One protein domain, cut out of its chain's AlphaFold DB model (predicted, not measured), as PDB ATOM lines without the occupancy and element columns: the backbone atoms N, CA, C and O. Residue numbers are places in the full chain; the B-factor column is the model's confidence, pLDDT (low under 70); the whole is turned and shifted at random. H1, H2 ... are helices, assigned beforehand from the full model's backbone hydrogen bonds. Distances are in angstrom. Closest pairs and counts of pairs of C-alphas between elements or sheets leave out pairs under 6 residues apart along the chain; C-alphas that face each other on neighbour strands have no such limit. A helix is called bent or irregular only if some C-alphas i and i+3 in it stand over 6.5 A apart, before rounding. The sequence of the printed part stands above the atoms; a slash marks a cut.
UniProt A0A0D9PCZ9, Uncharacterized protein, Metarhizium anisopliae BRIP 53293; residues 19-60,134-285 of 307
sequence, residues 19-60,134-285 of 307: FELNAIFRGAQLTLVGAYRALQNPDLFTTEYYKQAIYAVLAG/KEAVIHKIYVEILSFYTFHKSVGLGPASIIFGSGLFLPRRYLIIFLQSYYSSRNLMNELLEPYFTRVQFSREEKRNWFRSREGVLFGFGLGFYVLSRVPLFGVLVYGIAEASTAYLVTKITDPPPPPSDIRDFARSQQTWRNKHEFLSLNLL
ATOM      1  N   PHE A  19      80.281  -7.603   9.024       77.56
ATOM      2  CA  PHE A  19      79.900  -8.768   9.823       77.56
ATOM      3  C   PHE A  19      80.106 -10.081   9.051       77.56
ATOM      4  O   PHE A  19      79.203 -10.896   8.863       77.56
ATOM      5  N   GLU A  20      81.334 -10.294   8.588       84.00
ATOM      6  CA  GLU A  20      81.738 -11.521   7.905       84.00
ATOM      7  C   GLU A  20      82.195 -12.598   8.898       84.00
ATOM      8  O   GLU A  20      82.905 -12.312   9.864       84.00
ATOM      9  N   LEU A  21      81.872 -13.864   8.617       84.00
ATOM     10  CA  LEU A  21      82.277 -15.003   9.453       84.00
ATOM     11  C   LEU A  21      83.794 -15.069   9.664       84.00
ATOM     12  O   LEU A  21      84.241 -15.328  10.777       84.00
ATOM     13  N   ASN A  22      84.590 -14.787   8.627       86.75
ATOM     14  CA  ASN A  22      86.048 -14.780   8.745       86.75
ATOM     15  C   ASN A  22      86.523 -13.729   9.765       86.75
ATOM     16  O   ASN A  22      87.359 -14.028  10.611       86.75
ATOM     17  N   ALA A  23      85.933 -12.528   9.764       88.38
ATOM     18  CA  ALA A  23      86.250 -11.504  10.757       88.38
ATOM     19  C   ALA A  23      85.906 -11.960  12.183       88.38
ATOM     20  O   ALA A  23      86.704 -11.752  13.092       88.38
ATOM     21  N   ILE A  24      84.775 -12.650  12.368       90.88
ATOM     22  CA  ILE A  24      84.374 -13.221  13.665       90.88
ATOM     23  C   ILE A  24      85.384 -14.271  14.135       90.88
ATOM     24  O   ILE A  24      85.863 -14.203  15.265       90.88
ATOM     25  N   PHE A  25      85.761 -15.216  13.272       91.12
ATOM     26  CA  PHE A  25      86.761 -16.227  13.620       91.12
ATOM     27  C   PHE A  25      88.116 -15.603  13.963       91.12
ATOM     28  O   PHE A  25      88.739 -16.000  14.947       91.12
ATOM     29  N   ARG A  26      88.544 -14.585  13.213       89.06
ATOM     30  CA  ARG A  26      89.772 -13.832  13.498       89.06
ATOM     31  C   ARG A  26      89.700 -13.099  14.832       89.06
ATOM     32  O   ARG A  26      90.662 -13.136  15.590       89.06
ATOM     33  N   GLY A  27      88.558 -12.495  15.150       92.25
ATOM     34  CA  GLY A  27      88.309 -11.886  16.455       92.25
ATOM     35  C   GLY A  27      88.463 -12.890  17.595       92.25
ATOM     36  O   GLY A  27      89.188 -12.628  18.549       92.25
ATOM     37  N   ALA A  28      87.860 -14.074  17.461       93.44
ATOM     38  CA  ALA A  28      87.968 -15.136  18.461       93.44
ATOM     39  C   ALA A  28      89.409 -15.662  18.612       93.44
ATOM     40  O   ALA A  28      89.867 -15.939  19.719       93.44
ATOM     41  N   GLN A  29      90.158 -15.761  17.510       92.50
ATOM     42  CA  GLN A  29      91.583 -16.095  17.548       92.50
ATOM     43  C   GLN A  29      92.390 -15.020  18.287       92.50
ATOM     44  O   GLN A  29      93.212 -15.355  19.141       92.50
ATOM     45  N   LEU A  30      92.119 -13.739  18.017       92.19
ATOM     46  CA  LEU A  30      92.733 -12.621  18.733       92.19
ATOM     47  C   LEU A  30      92.401 -12.620  20.226       92.19
ATOM     48  O   LEU A  30      93.231 -12.162  21.001       92.19
ATOM     49  N   THR A  31      91.254 -13.151  20.659       94.50
ATOM     50  CA  THR A  31      90.983 -13.340  22.093       94.50
ATOM     51  C   THR A  31      92.018 -14.251  22.730       94.50
ATOM     52  O   THR A  31      92.600 -13.891  23.745       94.50
ATOM     53  N   LEU A  32      92.268 -15.422  22.138       93.44
ATOM     54  CA  LEU A  32      93.212 -16.399  22.688       93.44
ATOM     55  C   LEU A  32      94.638 -15.853  22.669       93.44
ATOM     56  O   LEU A  32      95.359 -15.914  23.661       93.44
ATOM     57  N   VAL A  33      95.017 -15.286  21.529       90.88
ATOM     58  CA  VAL A  33      96.343 -14.736  21.266       90.88
ATOM     59  C   VAL A  33      96.612 -13.492  22.129       90.88
ATOM     60  O   VAL A  33      97.692 -13.350  22.700       90.88
ATOM     61  N   GLY A  34      95.620 -12.616  22.274       91.00
ATOM     62  CA  GLY A  34      95.660 -11.448  23.151       91.00
ATOM     63  C   GLY A  34      95.714 -11.845  24.623       91.00
ATOM     64  O   GLY A  34      96.586 -11.358  25.333       91.00
ATOM     65  N   ALA A  35      94.871 -12.788  25.056       92.25
ATOM     66  CA  ALA A  35      94.868 -13.287  26.431       92.25
ATOM     67  C   ALA A  35      96.206 -13.934  26.800       92.25
ATOM     68  O   ALA A  35      96.748 -13.663  27.868       92.25
ATOM     69  N   TYR A  36      96.771 -14.743  25.900       92.12
ATOM     70  CA  TYR A  36      98.089 -15.340  26.091       92.12
ATOM     71  C   TYR A  36      99.175 -14.273  26.281       92.12
ATOM     72  O   TYR A  36      99.943 -14.355  27.234       92.12
ATOM     73  N   ARG A  37      99.202 -13.230  25.439       88.88
ATOM     74  CA  ARG A  37     100.166 -12.126  25.588       88.88
ATOM     75  C   ARG A  37      99.919 -11.278  26.834       88.88
ATOM     76  O   ARG A  37     100.872 -10.885  27.493       88.88
ATOM     77  N   ALA A  38      98.662 -11.020  27.184       90.94
ATOM     78  CA  ALA A  38      98.310 -10.295  28.401       90.94
ATOM     79  C   ALA A  38      98.810 -11.032  29.652       90.94
ATOM     80  O   ALA A  38      99.373 -10.407  30.542       90.94
ATOM     81  N   LEU A  39      98.684 -12.363  29.687       90.25
ATOM     82  CA  LEU A  39      99.212 -13.197  30.771       90.25
ATOM     83  C   LEU A  39     100.746 -13.249  30.815       90.25
ATOM     84  O   LEU A  39     101.311 -13.525  31.868       90.25
ATOM     85  N   GLN A  40     101.424 -13.003  29.695       89.75
ATOM     86  CA  GLN A  40     102.885 -12.897  29.655       89.75
ATOM     87  C   GLN A  40     103.402 -11.539  30.127       89.75
ATOM     88  O   GLN A  40     104.592 -11.428  30.410       89.75
ATOM     89  N   ASN A  41     102.547 -10.516  30.206       87.88
ATOM     90  CA  ASN A  41     102.946  -9.201  30.679       87.88
ATOM     91  C   ASN A  41     103.065  -9.212  32.219       87.88
ATOM     92  O   ASN A  41     102.033  -9.282  32.896       87.88
ATOM     93  N   PRO A  42     104.282  -9.131  32.795       82.69
ATOM     94  CA  PRO A  42     104.453  -9.145  34.246       82.69
ATOM     95  C   PRO A  42     103.821  -7.917  34.910       82.69
ATOM     96  O   PRO A  42     103.339  -8.023  36.038       82.69
ATOM     97  N   ASP A  43     103.750  -6.786  34.203       85.25
ATOM     98  CA  ASP A  43     103.234  -5.530  34.745       85.25
ATOM     99  C   ASP A  43     101.728  -5.583  35.000       85.25
ATOM    100  O   ASP A  43     101.227  -4.926  35.910       85.25
ATOM    101  N   LEU A  44     100.995  -6.448  34.286       84.31
ATOM    102  CA  LEU A  44      99.572  -6.673  34.542       84.31
ATOM    103  C   LEU A  44      99.328  -7.076  36.005       84.31
ATOM    104  O   LEU A  44      98.424  -6.550  36.656       84.31
ATOM    105  N   PHE A  45     100.173  -7.964  36.537       82.31
ATOM    106  CA  PHE A  45     100.045  -8.526  37.884       82.31
ATOM    107  C   PHE A  45     100.583  -7.614  38.988       82.31
ATOM    108  O   PHE A  45     100.276  -7.824  40.165       82.31
ATOM    109  N   THR A  46     101.385  -6.607  38.640       83.69
ATOM    110  CA  THR A  46     101.935  -5.658  39.616       83.69
ATOM    111  C   THR A  46     101.002  -4.476  39.861       83.69
ATOM    112  O   THR A  46     101.110  -3.848  40.920       83.69
ATOM    113  N   THR A  47     100.053  -4.209  38.953       85.69
ATOM    114  CA  THR A  47      99.077  -3.123  39.112       85.69
ATOM    115  C   THR A  47      98.229  -3.276  40.380       85.69
ATOM    116  O   THR A  47      97.777  -4.367  40.740       85.69
ATOM    117  N   GLU A  48      97.970  -2.157  41.062       86.56
ATOM    118  CA  GLU A  48      97.168  -2.134  42.293       86.56
ATOM    119  C   GLU A  48      95.747  -2.671  42.072       86.56
ATOM    120  O   GLU A  48      95.236  -3.437  42.887       86.56
ATOM    121  N   TYR A  49      95.135  -2.342  40.933       82.06
ATOM    122  CA  TYR A  49      93.805  -2.828  40.571       82.06
ATOM    123  C   TYR A  49      93.769  -4.355  40.413       82.06
ATOM    124  O   TYR A  49      92.883  -5.014  40.960       82.06
ATOM    125  N   TYR A  50      94.753  -4.947  39.726       85.88
ATOM    126  CA  TYR A  50      94.782  -6.396  39.531       85.88
ATOM    127  C   TYR A  50      95.069  -7.143  40.841       85.88
ATOM    128  O   TYR A  50      94.448  -8.170  41.117       85.88
ATOM    129  N   LYS A  51      95.928  -6.597  41.715       87.56
ATOM    130  CA  LYS A  51      96.123  -7.133  43.074       87.56
ATOM    131  C   LYS A  51      94.827  -7.112  43.881       87.56
ATOM    132  O   LYS A  51      94.487  -8.113  44.505       87.56
ATOM    133  N   GLN A  52      94.084  -6.005  43.849       90.19
ATOM    134  CA  GLN A  52      92.780  -5.904  44.513       90.19
ATOM    135  C   GLN A  52      91.783  -6.925  43.962       90.19
ATOM    136  O   GLN A  52      91.083  -7.567  44.744       90.19
ATOM    137  N   ALA A  53      91.762  -7.138  42.644       87.88
ATOM    138  CA  ALA A  53      90.950  -8.179  42.025       87.88
ATOM    139  C   ALA A  53      91.333  -9.579  42.532       87.88
ATOM    140  O   ALA A  53      90.450 -10.343  42.922       87.88
ATOM    141  N   ILE A  54      92.629  -9.906  42.610       90.31
ATOM    142  CA  ILE A  54      93.098 -11.177  43.187       90.31
ATOM    143  C   ILE A  54      92.655 -11.301  44.647       90.31
ATOM    144  O   ILE A  54      92.082 -12.323  45.020       90.31
ATOM    145  N   TYR A  55      92.868 -10.272  45.472       90.69
ATOM    146  CA  TYR A  55      92.455 -10.292  46.876       90.69
ATOM    147  C   TYR A  55      90.943 -10.459  47.032       90.69
ATOM    148  O   TYR A  55      90.513 -11.212  47.901       90.69
ATOM    149  N   ALA A  56      90.133  -9.833  46.175       89.31
ATOM    150  CA  ALA A  56      88.685 -10.009  46.172       89.31
ATOM    151  C   ALA A  56      88.285 -11.453  45.827       89.31
ATOM    152  O   ALA A  56      87.417 -12.025  46.487       89.31
ATOM    153  N   VAL A  57      88.948 -12.072  44.844       88.62
ATOM    154  CA  VAL A  57      88.722 -13.483  44.495       88.62
ATOM    155  C   VAL A  57      89.137 -14.409  45.640       88.62
ATOM    156  O   VAL A  57      88.376 -15.307  46.002       88.62
ATOM    157  N   LEU A  58      90.300 -14.174  46.255       91.06
ATOM    158  CA  LEU A  58      90.780 -14.951  47.401       91.06
ATOM    159  C   LEU A  58      89.869 -14.793  48.621       91.06
ATOM    160  O   LEU A  58      89.541 -15.786  49.264       91.06
ATOM    161  N   ALA A  59      89.411 -13.576  48.915       90.12
ATOM    162  CA  ALA A  59      88.465 -13.310  49.992       90.12
ATOM    163  C   ALA A  59      87.115 -13.993  49.728       90.12
ATOM    164  O   ALA A  59      86.579 -14.651  50.617       90.12
ATOM    165  N   GLY A  60      86.594 -13.909  48.500       85.50
ATOM    166  CA  GLY A  60      85.369 -14.600  48.095       85.50
ATOM    167  C   GLY A  60      85.485 -16.121  48.215       85.50
ATOM    168  O   GLY A  60      84.578 -16.774  48.735       85.50
ATOM    169  N   LYS A 134      45.859 -13.914  24.216       76.19
ATOM    170  CA  LYS A 134      45.960 -12.980  23.089       76.19
ATOM    171  C   LYS A 134      47.039 -11.916  23.310       76.19
ATOM    172  O   LYS A 134      47.851 -11.695  22.417       76.19
ATOM    173  N   GLU A 135      47.093 -11.299  24.485       76.69
ATOM    174  CA  GLU A 135      48.124 -10.310  24.832       76.69
ATOM    175  C   GLU A 135      49.513 -10.936  24.913       76.69
ATOM    176  O   GLU A 135      50.477 -10.344  24.435       76.69
ATOM    177  N   ALA A 136      49.618 -12.170  25.413       75.75
ATOM    178  CA  ALA A 136      50.863 -12.927  25.400       75.75
ATOM    179  C   ALA A 136      51.374 -13.168  23.967       75.75
ATOM    180  O   ALA A 136      52.570 -13.033  23.700       75.75
ATOM    181  N   VAL A 137      50.478 -13.474  23.018       80.69
ATOM    182  CA  VAL A 137      50.833 -13.620  21.596       80.69
ATOM    183  C   VAL A 137      51.247 -12.280  20.982       80.69
ATOM    184  O   VAL A 137      52.254 -12.231  20.277       80.69
ATOM    185  N   ILE A 138      50.534 -11.191  21.278       82.88
ATOM    186  CA  ILE A 138      50.873  -9.846  20.786       82.88
ATOM    187  C   ILE A 138      52.237  -9.402  21.321       82.88
ATOM    188  O   ILE A 138      53.088  -8.974  20.544       82.88
ATOM    189  N   HIS A 139      52.477  -9.554  22.625       79.94
ATOM    190  CA  HIS A 139      53.749  -9.220  23.259       79.94
ATOM    191  C   HIS A 139      54.902 -10.018  22.646       79.94
ATOM    192  O   HIS A 139      55.947  -9.468  22.303       79.94
ATOM    193  N   LYS A 140      54.686 -11.315  22.427       78.56
ATOM    194  CA  LYS A 140      55.643 -12.203  21.774       78.56
ATOM    195  C   LYS A 140      55.999 -11.740  20.353       78.56
ATOM    196  O   LYS A 140      57.180 -11.635  20.032       78.56
ATOM    197  N   ILE A 141      54.999 -11.417  19.532       82.50
ATOM    198  CA  ILE A 141      55.209 -10.891  18.173       82.50
ATOM    199  C   ILE A 141      55.947  -9.546  18.227       82.50
ATOM    200  O   ILE A 141      56.883  -9.320  17.463       82.50
ATOM    201  N   TYR A 142      55.569  -8.670  19.158       85.31
ATOM    202  CA  TYR A 142      56.203  -7.368  19.338       85.31
ATOM    203  C   TYR A 142      57.693  -7.493  19.677       85.31
ATOM    204  O   TYR A 142      58.522  -6.847  19.039       85.31
ATOM    205  N   VAL A 143      58.052  -8.365  20.626       84.81
ATOM    206  CA  VAL A 143      59.451  -8.614  21.010       84.81
ATOM    207  C   VAL A 143      60.259  -9.173  19.838       84.81
ATOM    208  O   VAL A 143      61.406  -8.771  19.647       84.81
ATOM    209  N   GLU A 144      59.681 -10.053  19.019       80.62
ATOM    210  CA  GLU A 144      60.345 -10.596  17.827       80.62
ATOM    211  C   GLU A 144      60.603  -9.523  16.771       80.62
ATOM    212  O   GLU A 144      61.731  -9.398  16.289       80.62
ATOM    213  N   ILE A 145      59.594  -8.704  16.462       85.25
ATOM    214  CA  ILE A 145      59.721  -7.596  15.506       85.25
ATOM    215  C   ILE A 145      60.750  -6.578  16.004       85.25
ATOM    216  O   ILE A 145      61.609  -6.142  15.235       85.25
ATOM    217  N   LEU A 146      60.711  -6.225  17.289       86.62
ATOM    218  CA  LEU A 146      61.646  -5.273  17.885       86.62
ATOM    219  C   LEU A 146      63.082  -5.814  17.894       86.62
ATOM    220  O   LEU A 146      64.028  -5.078  17.594       86.62
ATOM    221  N   SER A 147      63.243  -7.104  18.196       83.06
ATOM    222  CA  SER A 147      64.538  -7.787  18.160       83.06
ATOM    223  C   SER A 147      65.100  -7.803  16.743       83.06
ATOM    224  O   SER A 147      66.263  -7.448  16.557       83.06
ATOM    225  N   PHE A 148      64.273  -8.132  15.745       85.38
ATOM    226  CA  PHE A 148      64.666  -8.091  14.338       85.38
ATOM    227  C   PHE A 148      65.067  -6.677  13.917       85.38
ATOM    228  O   PHE A 148      66.148  -6.490  13.371       85.38
ATOM    229  N   TYR A 149      64.245  -5.669  14.224       85.12
ATOM    230  CA  TYR A 149      64.513  -4.274  13.873       85.12
ATOM    231  C   TYR A 149      65.838  -3.770  14.466       85.12
ATOM    232  O   TYR A 149      66.665  -3.183  13.765       85.12
ATOM    233  N   THR A 150      66.068  -4.035  15.753       82.75
ATOM    234  CA  THR A 150      67.274  -3.585  16.465       82.75
ATOM    235  C   THR A 150      68.524  -4.328  15.988       82.75
ATOM    236  O   THR A 150      69.582  -3.718  15.797       82.75
ATOM    237  N   PHE A 151      68.400  -5.633  15.744       81.88
ATOM    238  CA  PHE A 151      69.503  -6.468  15.284       81.88
ATOM    239  C   PHE A 151      69.877  -6.174  13.826       81.88
ATOM    240  O   PHE A 151      71.052  -5.951  13.537       81.88
ATOM    241  N   HIS A 152      68.889  -6.056  12.932       84.19
ATOM    242  CA  HIS A 152      69.074  -5.646  11.536       84.19
ATOM    243  C   HIS A 152      69.843  -4.323  11.451       84.19
ATOM    244  O   HIS A 152      70.808  -4.215  10.696       84.19
ATOM    245  N   LYS A 153      69.493  -3.332  12.277       80.19
ATOM    246  CA  LYS A 153      70.187  -2.037  12.290       80.19
ATOM    247  C   LYS A 153      71.684  -2.140  12.611       80.19
ATOM    248  O   LYS A 153      72.435  -1.233  12.252       80.19
ATOM    249  N   SER A 154      72.100  -3.191  13.313       73.88
ATOM    250  CA  SER A 154      73.499  -3.397  13.688       73.88
ATOM    251  C   SER A 154      74.210  -4.289  12.665       73.88
ATOM    252  O   SER A 154      75.147  -3.852  12.008       73.88
ATOM    253  N   VAL A 155      73.669  -5.477  12.404       76.75
ATOM    254  CA  VAL A 155      74.356  -6.530  11.640       76.75
ATOM    255  C   VAL A 155      74.106  -6.453  10.124       76.75
ATOM    256  O   VAL A 155      74.836  -7.040   9.330       76.75
ATOM    257  N   GLY A 156      73.108  -5.682   9.690       81.81
ATOM    258  CA  GLY A 156      72.679  -5.613   8.293       81.81
ATOM    259  C   GLY A 156      71.585  -6.630   7.958       81.81
ATOM    260  O   GLY A 156      71.289  -7.544   8.731       81.81
ATOM    261  N   LEU A 157      70.925  -6.431   6.812       81.06
ATOM    262  CA  LEU A 157      69.706  -7.165   6.455       81.06
ATOM    263  C   LEU A 157      69.969  -8.657   6.222       81.06
ATOM    264  O   LEU A 157      69.209  -9.488   6.700       81.06
ATOM    265  N   GLY A 158      71.068  -9.003   5.544       82.12
ATOM    266  CA  GLY A 158      71.377 -10.382   5.151       82.12
ATOM    267  C   GLY A 158      71.491 -11.340   6.342       82.12
ATOM    268  O   GLY A 158      70.672 -12.255   6.463       82.12
ATOM    269  N   PRO A 159      72.449 -11.124   7.262       80.75
ATOM    270  CA  PRO A 159      72.594 -11.974   8.439       80.75
ATOM    271  C   PRO A 159      71.353 -11.948   9.339       80.75
ATOM    272  O   PRO A 159      70.961 -12.988   9.864       80.75
ATOM    273  N   ALA A 160      70.696 -10.790   9.488       84.62
ATOM    274  CA  ALA A 160      69.475 -10.675  10.282       84.62
ATOM    275  C   ALA A 160      68.334 -11.529   9.711       84.62
ATOM    276  O   ALA A 160      67.678 -12.249  10.462       84.62
ATOM    277  N   SER A 161      68.128 -11.512   8.393       85.19
ATOM    278  CA  SER A 161      67.137 -12.354   7.722       85.19
ATOM    279  C   SER A 161      67.458 -13.843   7.847       85.19
ATOM    280  O   SER A 161      66.543 -14.628   8.071       85.19
ATOM    281  N   ILE A 162      68.731 -14.247   7.774       84.75
ATOM    282  CA  ILE A 162      69.134 -15.650   7.974       84.75
ATOM    283  C   ILE A 162      68.865 -16.093   9.417       84.75
ATOM    284  O   ILE A 162      68.265 -17.143   9.644       84.75
ATOM    285  N   ILE A 163      69.268 -15.295  10.407       83.62
ATOM    286  CA  ILE A 163      69.123 -15.635  11.829       83.62
ATOM    287  C   ILE A 163      67.645 -15.670  12.233       83.62
ATOM    288  O   ILE A 163      67.181 -16.663  12.785       83.62
ATOM    289  N   PHE A 164      66.867 -14.635  11.918       84.25
ATOM    290  CA  PHE A 164      65.447 -14.609  12.282       84.25
ATOM    291  C   PHE A 164      64.588 -15.516  11.389       84.25
ATOM    292  O   PHE A 164      63.625 -16.100  11.881       84.25
ATOM    293  N   GLY A 165      64.955 -15.709  10.118       84.25
ATOM    294  CA  GLY A 165      64.295 -16.655   9.214       84.25
ATOM    295  C   GLY A 165      64.525 -18.112   9.619       84.25
ATOM    296  O   GLY A 165      63.578 -18.893   9.677       84.25
ATOM    297  N   SER A 166      65.756 -18.474  10.003       82.56
ATOM    298  CA  SER A 166      66.036 -19.785  10.613       82.56
ATOM    299  C   SER A 166      65.354 -19.950  11.973       82.56
ATOM    300  O   SER A 166      65.035 -21.069  12.362       82.56
ATOM    301  N   GLY A 167      65.023 -18.844  12.646       74.81
ATOM    302  CA  GLY A 167      64.177 -18.778  13.837       74.81
ATOM    303  C   GLY A 167      62.773 -19.375  13.706       74.81
ATOM    304  O   GLY A 167      62.158 -19.687  14.724       74.81
ATOM    305  N   LEU A 168      62.276 -19.570  12.479       80.38
ATOM    306  CA  LEU A 168      61.032 -20.305  12.221       80.38
ATOM    307  C   LEU A 168      61.188 -21.814  12.467       80.38
ATOM    308  O   LEU A 168      60.219 -22.479  12.825       80.38
ATOM    309  N   PHE A 169      62.406 -22.340  12.302       83.06
ATOM    310  CA  PHE A 169      62.735 -23.761  12.447       83.06
ATOM    311  C   PHE A 169      63.552 -24.052  13.715       83.06
ATOM    312  O   PHE A 169      63.478 -25.146  14.272       83.06
ATOM    313  N   LEU A 170      64.333 -23.080  14.191       79.50
ATOM    314  CA  LEU A 170      65.167 -23.203  15.380       79.50
ATOM    315  C   LEU A 170      64.384 -22.871  16.658       79.50
ATOM    316  O   LEU A 170      63.671 -21.866  16.714       79.50
ATOM    317  N   PRO A 171      64.566 -23.644  17.746       83.75
ATOM    318  CA  PRO A 171      63.996 -23.299  19.039       83.75
ATOM    319  C   PRO A 171      64.416 -21.896  19.495       83.75
ATOM    320  O   PRO A 171      65.604 -21.570  19.542       83.75
ATOM    321  N   ARG A 172      63.440 -21.090  19.932       78.31
ATOM    322  CA  ARG A 172      63.618 -19.685  20.366       78.31
ATOM    323  C   ARG A 172      64.733 -19.467  21.381       78.31
ATOM    324  O   ARG A 172      65.365 -18.417  21.376       78.31
ATOM    325  N   ARG A 173      65.001 -20.467  22.227       83.06
ATOM    326  CA  ARG A 173      66.108 -20.441  23.191       83.06
ATOM    327  C   ARG A 173      67.447 -20.108  22.527       83.06
ATOM    328  O   ARG A 173      68.208 -19.332  23.085       83.06
ATOM    329  N   TYR A 174      67.711 -20.629  21.327       84.56
ATOM    330  CA  TYR A 174      68.976 -20.392  20.632       84.56
ATOM    331  C   TYR A 174      69.081 -18.962  20.109       84.56
ATOM    332  O   TYR A 174      70.143 -18.360  20.233       84.56
ATOM    333  N   LEU A 175      67.979 -18.386  19.616       81.25
ATOM    334  CA  LEU A 175      67.936 -16.973  19.232       81.25
ATOM    335  C   LEU A 175      68.186 -16.059  20.427       81.25
ATOM    336  O   LEU A 175      68.979 -15.133  20.325       81.25
ATOM    337  N   ILE A 176      67.542 -16.329  21.564       85.00
ATOM    338  CA  ILE A 176      67.719 -15.527  22.779       85.00
ATOM    339  C   ILE A 176      69.166 -15.621  23.267       85.00
ATOM    340  O   ILE A 176      69.780 -14.592  23.525       85.00
ATOM    341  N   ILE A 177      69.738 -16.829  23.329       86.81
ATOM    342  CA  ILE A 177      71.144 -17.032  23.709       86.81
ATOM    343  C   ILE A 177      72.073 -16.284  22.750       86.81
ATOM    344  O   ILE A 177      73.016 -15.631  23.197       86.81
ATOM    345  N   PHE A 178      71.812 -16.355  21.445       87.44
ATOM    346  CA  PHE A 178      72.602 -15.661  20.437       87.44
ATOM    347  C   PHE A 178      72.513 -14.139  20.595       87.44
ATOM    348  O   PHE A 178      73.546 -13.483  20.712       87.44
ATOM    349  N   LEU A 179      71.301 -13.578  20.669       87.38
ATOM    350  CA  LEU A 179      71.082 -12.141  20.850       87.38
ATOM    351  C   LEU A 179      71.713 -11.647  22.151       87.38
ATOM    352  O   LEU A 179      72.406 -10.635  22.147       87.38
ATOM    353  N   GLN A 180      71.524 -12.380  23.248       90.06
ATOM    354  CA  GLN A 180      72.144 -12.070  24.531       90.06
ATOM    355  C   GLN A 180      73.668 -12.059  24.410       90.06
ATOM    356  O   GLN A 180      74.301 -11.097  24.826       90.06
ATOM    357  N   SER A 181      74.258 -13.083  23.791       90.94
ATOM    358  CA  SER A 181      75.712 -13.163  23.605       90.94
ATOM    359  C   SER A 181      76.233 -12.030  22.717       90.94
ATOM    360  O   SER A 181      77.265 -11.441  23.024       90.94
ATOM    361  N   TYR A 182      75.494 -11.663  21.667       90.44
ATOM    362  CA  TYR A 182      75.806 -10.533  20.794       90.44
ATOM    363  C   TYR A 182      75.775  -9.193  21.537       90.44
ATOM    364  O   TYR A 182      76.768  -8.464  21.524       90.44
ATOM    365  N   TYR A 183      74.684  -8.876  22.241       90.44
ATOM    366  CA  TYR A 183      74.584  -7.614  22.977       90.44
ATOM    367  C   TYR A 183      75.564  -7.553  24.153       90.44
ATOM    368  O   TYR A 183      76.171  -6.509  24.374       90.44
ATOM    369  N   SER A 184      75.786  -8.659  24.867       92.69
ATOM    370  CA  SER A 184      76.785  -8.719  25.940       92.69
ATOM    371  C   SER A 184      78.207  -8.541  25.413       92.69
ATOM    372  O   SER A 184      78.948  -7.728  25.958       92.69
ATOM    373  N   SER A 185      78.575  -9.227  24.327       94.06
ATOM    374  CA  SER A 185      79.871  -9.039  23.665       94.06
ATOM    375  C   SER A 185      80.064  -7.593  23.211       94.06
ATOM    376  O   SER A 185      81.154  -7.042  23.349       94.06
ATOM    377  N   ARG A 186      79.021  -6.970  22.654       91.75
ATOM    378  CA  ARG A 186      79.079  -5.586  22.182       91.75
ATOM    379  C   ARG A 186      79.216  -4.587  23.327       91.75
ATOM    380  O   ARG A 186      79.994  -3.645  23.202       91.75
ATOM    381  N   ASN A 187      78.483  -4.788  24.419       93.25
ATOM    382  CA  ASN A 187      78.580  -3.944  25.610       93.25
ATOM    383  C   ASN A 187      79.974  -4.029  26.227       93.25
ATOM    384  O   ASN A 187      80.587  -2.990  26.453       93.25
ATOM    385  N   LEU A 188      80.495  -5.250  26.392       93.81
ATOM    386  CA  LEU A 188      81.859  -5.485  26.857       93.81
ATOM    387  C   LEU A 188      82.868  -4.745  25.975       93.81
ATOM    388  O   LEU A 188      83.731  -4.035  26.470       93.81
ATOM    389  N   MET A 189      82.730  -4.846  24.653       95.69
ATOM    390  CA  MET A 189      83.658  -4.172  23.749       95.69
ATOM    391  C   MET A 189      83.566  -2.652  23.785       95.69
ATOM    392  O   MET A 189      84.577  -1.976  23.618       95.69
ATOM    393  N   ASN A 190      82.374  -2.103  24.006       93.62
ATOM    394  CA  ASN A 190      82.214  -0.668  24.183       93.62
ATOM    395  C   ASN A 190      82.916  -0.167  25.454       93.62
ATOM    396  O   ASN A 190      83.484   0.917  25.418       93.62
ATOM    397  N   GLU A 191      82.885  -0.944  26.536       93.94
ATOM    398  CA  GLU A 191      83.575  -0.628  27.790       93.94
ATOM    399  C   GLU A 191      85.098  -0.740  27.634       93.94
ATOM    400  O   GLU A 191      85.817   0.226  27.879       93.94
ATOM    401  N   LEU A 192      85.585  -1.863  27.097       94.19
ATOM    402  CA  LEU A 192      87.020  -2.119  26.924       94.19
ATOM    403  C   LEU A 192      87.707  -1.136  25.959       94.19
ATOM    404  O   LEU A 192      88.894  -0.850  26.098       94.19
ATOM    405  N   LEU A 193      86.982  -0.612  24.965       95.12
ATOM    406  CA  LEU A 193      87.516   0.354  23.994       95.12
ATOM    407  C   LEU A 193      87.320   1.817  24.408       95.12
ATOM    408  O   LEU A 193      87.830   2.714  23.733       95.12
ATOM    409  N   GLU A 194      86.614   2.089  25.505       93.75
ATOM    410  CA  GLU A 194      86.368   3.454  25.976       93.75
ATOM    411  C   GLU A 194      87.661   4.262  26.216       93.75
ATOM    412  O   GLU A 194      87.723   5.421  25.779       93.75
ATOM    413  N   PRO A 195      88.737   3.684  26.795       91.12
ATOM    414  CA  PRO A 195      90.008   4.391  26.946       91.12
ATOM    415  C   PRO A 195      90.603   4.829  25.601       91.12
ATOM    416  O   PRO A 195      91.116   5.943  25.479       91.12
ATOM    417  N   TYR A 196      90.499   3.989  24.567       91.25
ATOM    418  CA  TYR A 196      90.973   4.313  23.220       91.25
ATOM    419  C   TYR A 196      90.143   5.438  22.590       91.25
ATOM    420  O   TYR A 196      90.700   6.415  22.085       91.25
ATOM    421  N   PHE A 197      88.812   5.355  22.669       91.69
ATOM    422  CA  PHE A 197      87.942   6.366  22.068       91.69
ATOM    423  C   PHE A 197      88.088   7.744  22.710       91.69
ATOM    424  O   PHE A 197      88.012   8.758  22.011       91.69
ATOM    425  N   THR A 198      88.348   7.772  24.016       90.12
ATOM    426  CA  THR A 198      88.606   9.007  24.760       90.12
ATOM    427  C   THR A 198      89.932   9.640  24.334       90.12
ATOM    428  O   THR A 198      89.981  10.846  24.100       90.12
ATOM    429  N   ARG A 199      90.991   8.835  24.149       88.31
ATOM    430  CA  ARG A 199      92.311   9.311  23.690       88.31
ATOM    431  C   ARG A 199      92.265   9.912  22.282       88.31
ATOM    432  O   ARG A 199      92.877  10.948  22.046       88.31
ATOM    433  N   VAL A 200      91.512   9.302  21.367       88.31
ATOM    434  CA  VAL A 200      91.360   9.783  19.976       88.31
ATOM    435  C   VAL A 200      90.293  10.887  19.844       88.31
ATOM    436  O   VAL A 200      90.197  11.547  18.814       88.31
ATOM    437  N   GLN A 201      89.505  11.144  20.894       88.56
ATOM    438  CA  GLN A 201      88.455  12.172  20.931       88.56
ATOM    439  C   GLN A 201      87.364  12.010  19.855       88.56
ATOM    440  O   GLN A 201      86.897  12.999  19.274       88.56
ATOM    441  N   PHE A 202      86.931  10.776  19.586       88.69
ATOM    442  CA  PHE A 202      85.861  10.525  18.617       88.69
ATOM    443  C   PHE A 202      84.548  11.216  19.001       88.69
ATOM    444  O   PHE A 202      84.105  11.170  20.151       88.69
ATOM    445  N   SER A 203      83.861  11.789  18.012       92.06
ATOM    446  CA  SER A 203      82.444  12.127  18.160       92.06
ATOM    447  C   SER A 203      81.573  10.865  18.228       92.06
ATOM    448  O   SER A 203      81.985   9.762  17.860       92.06
ATOM    449  N   ARG A 204      80.318  11.021  18.670       89.56
ATOM    450  CA  ARG A 204      79.364   9.900  18.771       89.56
ATOM    451  C   ARG A 204      79.124   9.206  17.427       89.56
ATOM    452  O   ARG A 204      78.970   7.986  17.391       89.56
ATOM    453  N   GLU A 205      79.084   9.970  16.337       89.19
ATOM    454  CA  GLU A 205      78.877   9.434  14.990       89.19
ATOM    455  C   GLU A 205      80.118   8.700  14.482       89.19
ATOM    456  O   GLU A 205      80.010   7.567  14.015       89.19
ATOM    457  N   GLU A 206      81.304   9.285  14.662       90.50
ATOM    458  CA  GLU A 206      82.566   8.662  14.255       90.50
ATOM    459  C   GLU A 206      82.834   7.371  15.037       90.50
ATOM    460  O   GLU A 206      83.172   6.356  14.430       90.50
ATOM    461  N   LYS A 207      82.592   7.364  16.358       92.44
ATOM    462  CA  LYS A 207      82.670   6.154  17.197       92.44
ATOM    463  C   LYS A 207      81.730   5.069  16.672       92.44
ATOM    464  O   LYS A 207      82.117   3.906  16.569       92.44
ATOM    465  N   ARG A 208      80.495   5.434  16.305       89.62
ATOM    466  CA  ARG A 208      79.511   4.487  15.762       89.62
ATOM    467  C   ARG A 208      79.959   3.902  14.422       89.62
ATOM    468  O   ARG A 208      79.811   2.697  14.233       89.62
ATOM    469  N   ASN A 209      80.499   4.720  13.523       90.12
ATOM    470  CA  ASN A 209      81.002   4.268  12.223       90.12
ATOM    471  C   ASN A 209      82.233   3.369  12.382       90.12
ATOM    472  O   ASN A 209      82.271   2.282  11.807       90.12
ATOM    473  N   TRP A 210      83.175   3.763  13.243       92.31
ATOM    474  CA  TRP A 210      84.356   2.968  13.578       92.31
ATOM    475  C   TRP A 210      83.956   1.588  14.107       92.31
ATOM    476  O   TRP A 210      84.422   0.572  13.591       92.31
ATOM    477  N   PHE A 211      83.030   1.540  15.071       91.88
ATOM    478  CA  PHE A 211      82.588   0.284  15.676       91.88
ATOM    479  C   PHE A 211      81.859  -0.591  14.659       91.88
ATOM    480  O   PHE A 211      82.128  -1.786  14.564       91.88
ATOM    481  N   ARG A 212      80.973   0.015  13.855       88.62
ATOM    482  CA  ARG A 212      80.241  -0.692  12.805       88.62
ATOM    483  C   ARG A 212      81.195  -1.292  11.783       88.62
ATOM    484  O   ARG A 212      81.044  -2.454  11.468       88.62
ATOM    485  N   SER A 213      82.212  -0.563  11.327       89.62
ATOM    486  CA  SER A 213      83.172  -1.064  10.328       89.62
ATOM    487  C   SER A 213      83.983  -2.294  10.773       89.62
ATOM    488  O   SER A 213      84.525  -3.008   9.930       89.62
ATOM    489  N   ARG A 214      84.074  -2.545  12.087       92.38
ATOM    490  CA  ARG A 214      84.867  -3.619  12.710       92.38
ATOM    491  C   ARG A 214      83.991  -4.608  13.484       92.38
ATOM    492  O   ARG A 214      84.490  -5.394  14.281       92.38
ATOM    493  N   GLU A 215      82.681  -4.585  13.263       90.81
ATOM    494  CA  GLU A 215      81.724  -5.281  14.121       90.81
ATOM    495  C   GLU A 215      81.964  -6.789  14.201       90.81
ATOM    496  O   GLU A 215      81.906  -7.346  15.292       90.81
ATOM    497  N   GLY A 216      82.293  -7.448  13.087       90.75
ATOM    498  CA  GLY A 216      82.568  -8.884  13.057       90.75
ATOM    499  C   GLY A 216      83.775  -9.277  13.913       90.75
ATOM    500  O   GLY A 216      83.668 -10.180  14.739       90.75
ATOM    501  N   VAL A 217      84.906  -8.572  13.775       93.50
ATOM    502  CA  VAL A 217      86.119  -8.862  14.565       93.50
ATOM    503  C   VAL A 217      85.926  -8.521  16.042       93.50
ATOM    504  O   VAL A 217      86.301  -9.312  16.904       93.50
ATOM    505  N   LEU A 218      85.260  -7.402  16.342       95.19
ATOM    506  CA  LEU A 218      84.932  -7.010  17.714       95.19
ATOM    507  C   LEU A 218      83.955  -7.994  18.363       95.19
ATOM    508  O   LEU A 218      84.111  -8.329  19.533       95.19
ATOM    509  N   PHE A 219      82.972  -8.495  17.611       94.94
ATOM    510  CA  PHE A 219      82.046  -9.513  18.095       94.94
ATOM    511  C   PHE A 219      82.769 -10.826  18.395       94.94
ATOM    512  O   PHE A 219      82.600 -11.368  19.478       94.94
ATOM    513  N   GLY A 220      83.613 -11.320  17.485       94.44
ATOM    514  CA  GLY A 220      84.405 -12.526  17.735       94.44
ATOM    515  C   GLY A 220      85.297 -12.400  18.970       94.44
ATOM    516  O   GLY A 220      85.324 -13.297  19.814       94.44
ATOM    517  N   PHE A 221      85.972 -11.255  19.102       96.25
ATOM    518  CA  PHE A 221      86.859 -10.983  20.227       96.25
ATOM    519  C   PHE A 221      86.102 -10.871  21.559       96.25
ATOM    520  O   PHE A 221      86.443 -11.520  22.553       96.25
ATOM    521  N   GLY A 222      85.044 -10.058  21.575       96.12
ATOM    522  CA  GLY A 222      84.216  -9.839  22.752       96.12
ATOM    523  C   GLY A 222      83.442 -11.090  23.164       96.12
ATOM    524  O   GLY A 222      83.273 -11.322  24.358       96.12
ATOM    525  N   LEU A 223      83.025 -11.936  22.216       95.69
ATOM    526  CA  LEU A 223      82.359 -13.207  22.496       95.69
ATOM    527  C   LEU A 223      83.291 -14.161  23.247       95.69
ATOM    528  O   LEU A 223      82.856 -14.801  24.204       95.69
ATOM    529  N   GLY A 224      84.565 -14.234  22.853       94.25
ATOM    530  CA  GLY A 224      85.553 -15.057  23.545       94.25
ATOM    531  C   GLY A 224      85.715 -14.646  25.012       94.25
ATOM    532  O   GLY A 224      85.589 -15.486  25.905       94.25
ATOM    533  N   PHE A 225      85.894 -13.349  25.283       94.69
ATOM    534  CA  PHE A 225      85.976 -12.850  26.661       94.69
ATOM    535  C   PHE A 225      84.652 -12.963  27.416       94.69
ATOM    536  O   PHE A 225      84.659 -13.301  28.593       94.69
ATOM    537  N   TYR A 226      83.511 -12.778  26.754       93.38
ATOM    538  CA  TYR A 226      82.199 -12.997  27.361       93.38
ATOM    539  C   TYR A 226      82.030 -14.433  27.873       93.38
ATOM    540  O   TYR A 226      81.543 -14.638  28.986       93.38
ATOM    541  N   VAL A 227      82.450 -15.430  27.087       92.31
ATOM    542  CA  VAL A 227      82.425 -16.840  27.498       92.31
ATOM    543  C   VAL A 227      83.380 -17.089  28.668       92.31
ATOM    544  O   VAL A 227      82.980 -17.741  29.631       92.31
ATOM    545  N   LEU A 228      84.596 -16.533  28.633       90.56
ATOM    546  CA  LEU A 228      85.557 -16.642  29.740       90.56
ATOM    547  C   LEU A 228      85.017 -16.013  31.035       90.56
ATOM    548  O   LEU A 228      85.133 -16.607  32.105       90.56
ATOM    549  N   SER A 229      84.346 -14.865  30.943       88.25
ATOM    550  CA  SER A 229      83.760 -14.167  32.093       88.25
ATOM    551  C   SER A 229      82.566 -14.894  32.717       88.25
ATOM    552  O   SER A 229      82.171 -14.557  33.831       88.25
ATOM    553  N   ARG A 230      81.983 -15.900  32.045       86.88
ATOM    554  CA  ARG A 230      80.928 -16.744  32.635       86.88
ATOM    555  C   ARG A 230      81.462 -17.762  33.638       86.88
ATOM    556  O   ARG A 230      80.653 -18.365  34.341       86.88
ATOM    557  N   VAL A 231      82.779 -17.977  33.711       83.69
ATOM    558  CA  VAL A 231      83.369 -18.854  34.726       83.69
ATOM    559  C   VAL A 231      83.243 -18.166  36.093       83.69
ATOM    560  O   VAL A 231      83.831 -17.097  36.295       83.69
ATOM    561  N   PRO A 232      82.488 -18.744  37.047       73.12
ATOM    562  CA  PRO A 232      82.329 -18.153  38.371       73.12
ATOM    563  C   PRO A 232      83.686 -17.956  39.057       73.12
ATOM    564  O   PRO A 232      84.609 -18.737  38.838       73.12
ATOM    565  N   LEU A 233      83.789 -16.936  39.915       74.81
ATOM    566  CA  LEU A 233      84.990 -16.529  40.671       74.81
ATOM    567  C   LEU A 233      86.093 -15.848  39.852       74.81
ATOM    568  O   LEU A 233      86.735 -14.943  40.371       74.81
ATOM    569  N   PHE A 234      86.293 -16.208  38.584       79.06
ATOM    570  CA  PHE A 234      87.384 -15.645  37.777       79.06
ATOM    571  C   PHE A 234      86.977 -14.433  36.932       79.06
ATOM    572  O   PHE A 234      87.852 -13.766  36.391       79.06
ATOM    573  N   GLY A 235      85.684 -14.099  36.847       82.69
ATOM    574  CA  GLY A 235      85.185 -13.023  35.978       82.69
ATOM    575  C   GLY A 235      85.885 -11.667  36.161       82.69
ATOM    576  O   GLY A 235      86.193 -11.008  35.173       82.69
ATOM    577  N   VAL A 236      86.219 -11.279  37.400       85.38
ATOM    578  CA  VAL A 236      86.942 -10.020  37.678       85.38
ATOM    579  C   VAL A 236      88.381 -10.066  37.144       85.38
ATOM    580  O   VAL A 236      88.862  -9.096  36.569       85.38
ATOM    581  N   LEU A 237      89.058 -11.212  37.264       88.56
ATOM    582  CA  LEU A 237      90.410 -11.400  36.722       88.56
ATOM    583  C   LEU A 237      90.401 -11.445  35.191       88.56
ATOM    584  O   LEU A 237      91.303 -10.904  34.550       88.56
ATOM    585  N   VAL A 238      89.365 -12.053  34.604       91.12
ATOM    586  CA  VAL A 238      89.157 -12.076  33.150       91.12
ATOM    587  C   VAL A 238      89.000 -10.657  32.609       91.12
ATOM    588  O   VAL A 238      89.545 -10.373  31.549       91.12
ATOM    589  N   TYR A 239      88.325  -9.759  33.334       88.44
ATOM    590  CA  TYR A 239      88.171  -8.364  32.918       88.44
ATOM    591  C   TYR A 239      89.527  -7.646  32.775       88.44
ATOM    592  O   TYR A 239      89.794  -7.074  31.722       88.44
ATOM    593  N   GLY A 240      90.437  -7.777  33.748       89.19
ATOM    594  CA  GLY A 240      91.785  -7.194  33.641       89.19
ATOM    595  C   GLY A 240      92.608  -7.770  32.477       89.19
ATOM    596  O   GLY A 240      93.277  -7.036  31.749       89.19
ATOM    597  N   ILE A 241      92.506  -9.082  32.233       92.62
ATOM    598  CA  ILE A 241      93.129  -9.717  31.057       92.62
ATOM    599  C   ILE A 241      92.508  -9.172  29.763       92.62
ATOM    600  O   ILE A 241      93.225  -8.944  28.786       92.62
ATOM    601  N   ALA A 242      91.193  -8.953  29.741       94.00
ATOM    602  CA  ALA A 242      90.475  -8.428  28.587       94.00
ATOM    603  C   ALA A 242      90.881  -6.983  28.264       94.00
ATOM    604  O   ALA A 242      91.074  -6.671  27.089       94.00
ATOM    605  N   GLU A 243      91.080  -6.122  29.265       91.69
ATOM    606  CA  GLU A 243      91.590  -4.756  29.076       91.69
ATOM    607  C   GLU A 243      92.983  -4.763  28.434       91.69
ATOM    608  O   GLU A 243      93.189  -4.148  27.383       91.69
ATOM    609  N   ALA A 244      93.917  -5.543  28.988       91.19
ATOM    610  CA  ALA A 244      95.263  -5.684  28.432       91.19
ATOM    611  C   ALA A 244      95.251  -6.284  27.011       91.19
ATOM    612  O   ALA A 244      95.940  -5.807  26.109       91.19
ATOM    613  N   SER A 245      94.411  -7.294  26.774       94.19
ATOM    614  CA  SER A 245      94.254  -7.918  25.453       94.19
ATOM    615  C   SER A 245      93.631  -6.966  24.434       94.19
ATOM    616  O   SER A 245      93.944  -7.037  23.246       94.19
ATOM    617  N   THR A 246      92.757  -6.059  24.883       94.31
ATOM    618  CA  THR A 246      92.123  -5.053  24.022       94.31
ATOM    619  C   THR A 246      93.146  -4.047  23.511       94.31
ATOM    620  O   THR A 246      93.055  -3.633  22.358       94.31
ATOM    621  N   ALA A 247      94.172  -3.714  24.300       90.06
ATOM    622  CA  ALA A 247      95.281  -2.901  23.807       90.06
ATOM    623  C   ALA A 247      95.973  -3.569  22.602       90.06
ATOM    624  O   ALA A 247      96.174  -2.915  21.580       90.06
ATOM    625  N   TYR A 248      96.247  -4.879  22.665       89.50
ATOM    626  CA  TYR A 248      96.787  -5.637  21.525       89.50
ATOM    627  C   TYR A 248      95.811  -5.691  20.342       89.50
ATOM    628  O   TYR A 248      96.220  -5.512  19.201       89.50
ATOM    629  N   LEU A 249      94.514  -5.896  20.591       92.69
ATOM    630  CA  LEU A 249      93.493  -5.869  19.540       92.69
ATOM    631  C   LEU A 249      93.518  -4.542  18.774       92.69
ATOM    632  O   LEU A 249      93.554  -4.555  17.545       92.69
ATOM    633  N   VAL A 250      93.514  -3.415  19.493       90.50
ATOM    634  CA  VAL A 250      93.514  -2.071  18.904       90.50
ATOM    635  C   VAL A 250      94.717  -1.901  17.980       90.50
ATOM    636  O   VAL A 250      94.517  -1.553  16.822       90.50
ATOM    637  N   THR A 251      95.932  -2.270  18.404       86.31
ATOM    638  CA  THR A 251      97.126  -2.141  17.541       86.31
ATOM    639  C   THR A 251      97.066  -2.963  16.251       86.31
ATOM    640  O   THR A 251      97.800  -2.664  15.313       86.31
ATOM    641  N   LYS A 252      96.204  -3.984  16.178       85.06
ATOM    642  CA  LYS A 252      96.017  -4.812  14.977       85.06
ATOM    643  C   LYS A 252      94.872  -4.357  14.078       85.06
ATOM    644  O   LYS A 252      94.876  -4.676  12.892       85.06
ATOM    645  N   ILE A 253      93.892  -3.626  14.609       87.44
ATOM    646  CA  ILE A 253      92.700  -3.199  13.851       87.44
ATOM    647  C   ILE A 253      92.630  -1.680  13.614       87.44
ATOM    648  O   ILE A 253      91.690  -1.201  12.963       87.44
ATOM    649  N   THR A 254      93.597  -0.922  14.132       85.69
ATOM    650  CA  THR A 254      93.739   0.528  13.938       85.69
ATOM    651  C   THR A 254      95.169   0.909  13.608       85.69
ATOM    652  O   THR A 254      96.106   0.271  14.078       85.69
ATOM    653  N   ASP A 255      95.320   2.003  12.870       82.19
ATOM    654  CA  ASP A 255      96.627   2.617  12.645       82.19
ATOM    655  C   ASP A 255      97.146   3.260  13.953       82.19
ATOM    656  O   ASP A 255      96.344   3.571  14.844       82.19
ATOM    657  N   PRO A 256      98.467   3.455  14.123       76.75
ATOM    658  CA  PRO A 256      99.007   4.087  15.321       76.75
ATOM    659  C   PRO A 256      98.542   5.550  15.423       76.75
ATOM    660  O   PRO A 256      98.541   6.264  14.415       76.75
ATOM    661  N   PRO A 257      98.145   6.018  16.620       73.88
ATOM    662  CA  PRO A 257      97.683   7.388  16.797       73.88
ATOM    663  C   PRO A 257      98.832   8.388  16.557       73.88
ATOM    664  O   PRO A 257      99.925   8.182  17.090       73.88
ATOM    665  N   PRO A 258      98.616   9.472  15.787       74.81
ATOM    666  CA  PRO A 258      99.624  10.501  15.563       74.81
ATOM    667  C   PRO A 258      99.776  11.424  16.784       74.81
ATOM    668  O   PRO A 258      98.945  11.392  17.700       74.81
ATOM    669  N   PRO A 259     100.810  12.287  16.794       75.25
ATOM    670  CA  PRO A 259     100.975  13.326  17.803       75.25
ATOM    671  C   PRO A 259      99.726  14.224  17.962       75.25
ATOM    672  O   PRO A 259      98.931  14.351  17.025       75.25
ATOM    673  N   PRO A 260      99.549  14.897  19.120       72.62
ATOM    674  CA  PRO A 260      98.307  15.593  19.475       72.62
ATOM    675  C   PRO A 260      97.794  16.660  18.498       72.62
ATOM    676  O   PRO A 260      96.616  17.012  18.560       72.62
ATOM    677  N   SER A 261      98.645  17.168  17.604       73.12
ATOM    678  CA  SER A 261      98.296  18.173  16.595       73.12
ATOM    679  C   SER A 261      97.282  17.679  15.559       73.12
ATOM    680  O   SER A 261      96.432  18.463  15.146       73.12
ATOM    681  N   ASP A 262      97.306  16.388  15.200       79.00
ATOM    682  CA  ASP A 262      96.580  15.853  14.030       79.00
ATOM    683  C   ASP A 262      95.498  14.811  14.391       79.00
ATOM    684  O   ASP A 262      94.984  14.079  13.540       79.00
ATOM    685  N   ILE A 263      95.099  14.746  15.669       82.94
ATOM    686  CA  ILE A 263      94.166  13.731  16.198       82.94
ATOM    687  C   ILE A 263      92.797  13.754  15.491       82.94
ATOM    688  O   ILE A 263      92.173  12.707  15.306       82.94
ATOM    689  N   ARG A 264      92.304  14.927  15.071       86.12
ATOM    690  CA  ARG A 264      90.975  15.058  14.437       86.12
ATOM    691  C   ARG A 264      90.921  14.463  13.035       86.12
ATOM    692  O   ARG A 264      89.959  13.768  12.707       86.12
ATOM    693  N   ASP A 265      91.944  14.703  12.224       84.69
ATOM    694  CA  ASP A 265      92.021  14.126  10.882       84.69
ATOM    695  C   ASP A 265      92.301  12.624  10.951       84.69
ATOM    696  O   ASP A 265      91.716  11.839  10.196       84.69
ATOM    697  N   PHE A 266      93.078  12.201  11.950       85.25
ATOM    698  CA  PHE A 266      93.231  10.793  12.277       85.25
ATOM    699  C   PHE A 266      91.896  10.129  12.627       85.25
ATOM    700  O   PHE A 266      91.542   9.131  11.998       85.25
ATOM    701  N   ALA A 267      91.102  10.704  13.536       85.94
ATOM    702  CA  ALA A 267      89.783  10.182  13.892       85.94
ATOM    703  C   ALA A 267      88.895   9.992  12.648       85.94
ATOM    704  O   ALA A 267      88.293   8.935  12.448       85.94
ATOM    705  N   ARG A 268      88.884  10.968  11.734       86.38
ATOM    706  CA  ARG A 268      88.138  10.846  10.473       86.38
ATOM    707  C   ARG A 268      88.648   9.707   9.596       86.38
ATOM    708  O   ARG A 268      87.838   8.955   9.056       86.38
ATOM    709  N   SER A 269      89.967   9.551   9.483       86.81
ATOM    710  CA  SER A 269      90.585   8.481   8.690       86.81
ATOM    711  C   SER A 269      90.249   7.079   9.215       86.81
ATOM    712  O   SER A 269      90.050   6.161   8.416       86.81
ATOM    713  N   GLN A 270      90.100   6.935  10.538       87.25
ATOM    714  CA  GLN A 270      89.901   5.650  11.208       87.25
ATOM    715  C   GLN A 270      88.466   5.109  11.133       87.25
ATOM    716  O   GLN A 270      88.243   3.937  11.452       87.25
ATOM    717  N   GLN A 271      87.482   5.903  10.691       87.31
ATOM    718  CA  GLN A 271      86.074   5.476  10.620       87.31
ATOM    719  C   GLN A 271      85.848   4.231   9.749       87.31
ATOM    720  O   GLN A 271      84.903   3.483   9.988       87.31
ATOM    721  N   THR A 272      86.712   3.999   8.759       85.88
ATOM    722  CA  THR A 272      86.678   2.815   7.891       85.88
ATOM    723  C   THR A 272      87.865   1.909   8.195       85.88
ATOM    724  O   THR A 272      88.971   2.383   8.461       85.88
ATOM    725  N   TRP A 273      87.651   0.593   8.175       83.69
ATOM    726  CA  TRP A 273      88.733  -0.365   8.382       83.69
ATOM    727  C   TRP A 273      89.504  -0.585   7.077       83.69
ATOM    728  O   TRP A 273      89.185  -1.472   6.287       83.69
ATOM    729  N   ARG A 274      90.514   0.258   6.840       78.62
ATOM    730  CA  ARG A 274      91.293   0.271   5.590       78.62
ATOM    731  C   ARG A 274      92.090  -1.018   5.375       78.62
ATOM    732  O   ARG A 274      92.046  -1.587   4.290       78.62
ATOM    733  N   ASN A 275      92.704  -1.545   6.434       76.94
ATOM    734  CA  ASN A 275      93.606  -2.703   6.356       76.94
ATOM    735  C   ASN A 275      92.879  -4.054   6.540       76.94
ATOM    736  O   ASN A 275      93.504  -5.068   6.849       76.94
ATOM    737  N   LYS A 276      91.548  -4.090   6.371       80.00
ATOM    738  CA  LYS A 276      90.713  -5.279   6.621       80.00
ATOM    739  C   LYS A 276      91.186  -6.511   5.842       80.00
ATOM    740  O   LYS A 276      91.346  -7.579   6.419       80.00
ATOM    741  N   HIS A 277      91.380  -6.382   4.532       74.19
ATOM    742  CA  HIS A 277      91.671  -7.526   3.659       74.19
ATOM    743  C   HIS A 277      93.043  -8.148   3.947       74.19
ATOM    744  O   HIS A 277      93.184  -9.371   3.968       74.19
ATOM    745  N   GLU A 278      94.034  -7.306   4.226       71.94
ATOM    746  CA  GLU A 278      95.369  -7.736   4.630       71.94
ATOM    747  C   GLU A 278      95.310  -8.444   5.992       71.94
ATOM    748  O   GLU A 278      95.744  -9.586   6.114       71.94
ATOM    749  N   PHE A 279      94.620  -7.859   6.977       78.06
ATOM    750  CA  PHE A 279      94.447  -8.482   8.289       78.06
ATOM    751  C   PHE A 279      93.750  -9.856   8.227       78.06
ATOM    752  O   PHE A 279      94.192 -10.826   8.844       78.06
ATOM    753  N   LEU A 280      92.657  -9.969   7.465       77.81
ATOM    754  CA  LEU A 280      91.864 -11.201   7.393       77.81
ATOM    755  C   LEU A 280      92.567 -12.350   6.649       77.81
ATOM    756  O   LEU A 280      92.172 -13.509   6.826       77.81
ATOM    757  N   SER A 281      93.589 -12.059   5.841       74.25
ATOM    758  CA  SER A 281      94.328 -13.048   5.041       74.25
ATOM    759  C   SER A 281      95.621 -13.550   5.700       74.25
ATOM    760  O   SER A 281      96.104 -14.620   5.335       74.25
ATOM    761  N   LEU A 282      96.141 -12.859   6.718       71.25
ATOM    762  CA  LEU A 282      97.403 -13.201   7.385       71.25
ATOM    763  C   LEU A 282      97.387 -14.544   8.130       71.25
ATOM    764  O   LEU A 282      96.370 -14.981   8.673       71.25
ATOM    765  N   ASN A 283      98.544 -15.197   8.230       70.88
ATOM    766  CA  ASN A 283      98.699 -16.365   9.093       70.88
ATOM    767  C   ASN A 283      98.769 -15.924  10.568       70.88
ATOM    768  O   ASN A 283      99.316 -14.872  10.887       70.88
ATOM    769  N   LEU A 284      98.212 -16.725  11.480       61.59
ATOM    770  CA  LEU A 284      98.166 -16.424  12.918       61.59
ATOM    771  C   LEU A 284      99.551 -16.220  13.539       61.59
ATOM    772  O   LEU A 284      99.709 -15.401  14.438       61.59
ATOM    773  N   LEU A 285     100.546 -16.958  13.046       61.00
ATOM    774  CA  LEU A 285     101.915 -16.932  13.562       61.00
ATOM    775  C   LEU A 285     102.724 -15.725  13.065       61.00
ATOM    776  O   LEU A 285     103.696 -15.352  13.707       61.00
TER     777      LEU A 285
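Overview. This is residues 19 to 60 and 134 to 285 of the 307 residues of an uncharacterized protein of Metarhizium anisopliae BRIP 53293 (UniProt A0A0D9PCZ9). H9 makes the core, with H1 and H6 crossing it on opposite sides and H10 folding back beside it. The hairpin of H4 and H5 makes an arm by the first part of H6, residues 134 to 143 of H4 sticking out, while H3 packs on residues 236 to 240 of H10, and H7, H8 and H11 form a small cluster. The printed part has 194 residues with twelve named helices, H1 to H12 in chain order, and no named strand: the class is all helix, and the helix packing is mostly crossed, few touching pairs being at a shallow tilt. It is compact, with a radius of gyration of the C-alphas of 18.7 A and spans of 58 by 48 by 33 A.

Arrangement. The longest helix, H4, residues 134 to 155, touches H5, residues 157 to 166, with residues 148 to 152 alone; the closest C-alphas, of His 152 and Ala 160, are 5.2 A apart. They form a helical hairpin at 37 degrees, only just a steep tilt. H4 is near H6, residues 172 to 192. With residues 181 to 189 alone, H6 touches H9, residues 215 to 229, about perpendicular at 83 degrees, closest at the C-alphas of Ser 185 and Gly 222, 4.5 A. H9 also touches H1, residues 21 to 40, at a steep tilt of 48 degrees, the same way, closest at the C-alphas of Ile 24 and Gly 220, 4.1 A. The hub is H10, residues 235 to 253, which touches six helices and has a kink of 31 degrees near residue 244. H9 and H10 are a helical hairpin at a shallow tilt of 21 degrees, opposite ways; the closest C-alphas, of Ser 229 and Gly 235, are 4.3 A apart. H3, residues 48 to 60, touches H10 at the C-alphas of Ala 53 and Val 236, 6.2 A apart. H2, residues 42 to 46, and H12, residues 276 to 281, each only just touch H10, with 3 pairs of C-alphas within 8 A. H11, residues 260 to 270, touches H7, residues 194 to 200, closest at the C-alphas of Val 200 and Ile 263, 6.1 A, and only just touches H8, residues 204 to 213, with 3 pairs within 8 A. Every O i to N i+4 pair is within hydrogen-bond range in H1, H3, H5, H6, H7, H8, H9 and H12; H4 has 17 of 18, H10 14 of 15, H11 5 of 7, and H2 0 of 1 but 2 of 2 O i to N i+3 pairs.

Along the chain. From first to last C-alpha H4 measures 31.3 A, H6 30.0 A, H1 28.9 A, H10 25.3 A and H9 20.2 A. H4 begins at C-alpha 134 (45.960, -12.980, 23.089), H1 at C-alpha 21 (82.277, -15.003, 9.453), and H12 ends at C-alpha 281 (94.328, -13.048, 5.041). H11 is irregular: C-alphas 261 and 264 are 8.2 A apart.

Size, cuts and confidence. The two C-alphas farthest apart, of Lys 134 and Ser 261, are 61.3 A apart. Residues 61 to 133 are not printed, and C-alphas 60 and 134 are 46.7 A apart across this cut. Of the links printed whole, none is long. The mean pLDDT of the printed part is 86.1; residues 284 to 285 are under 70.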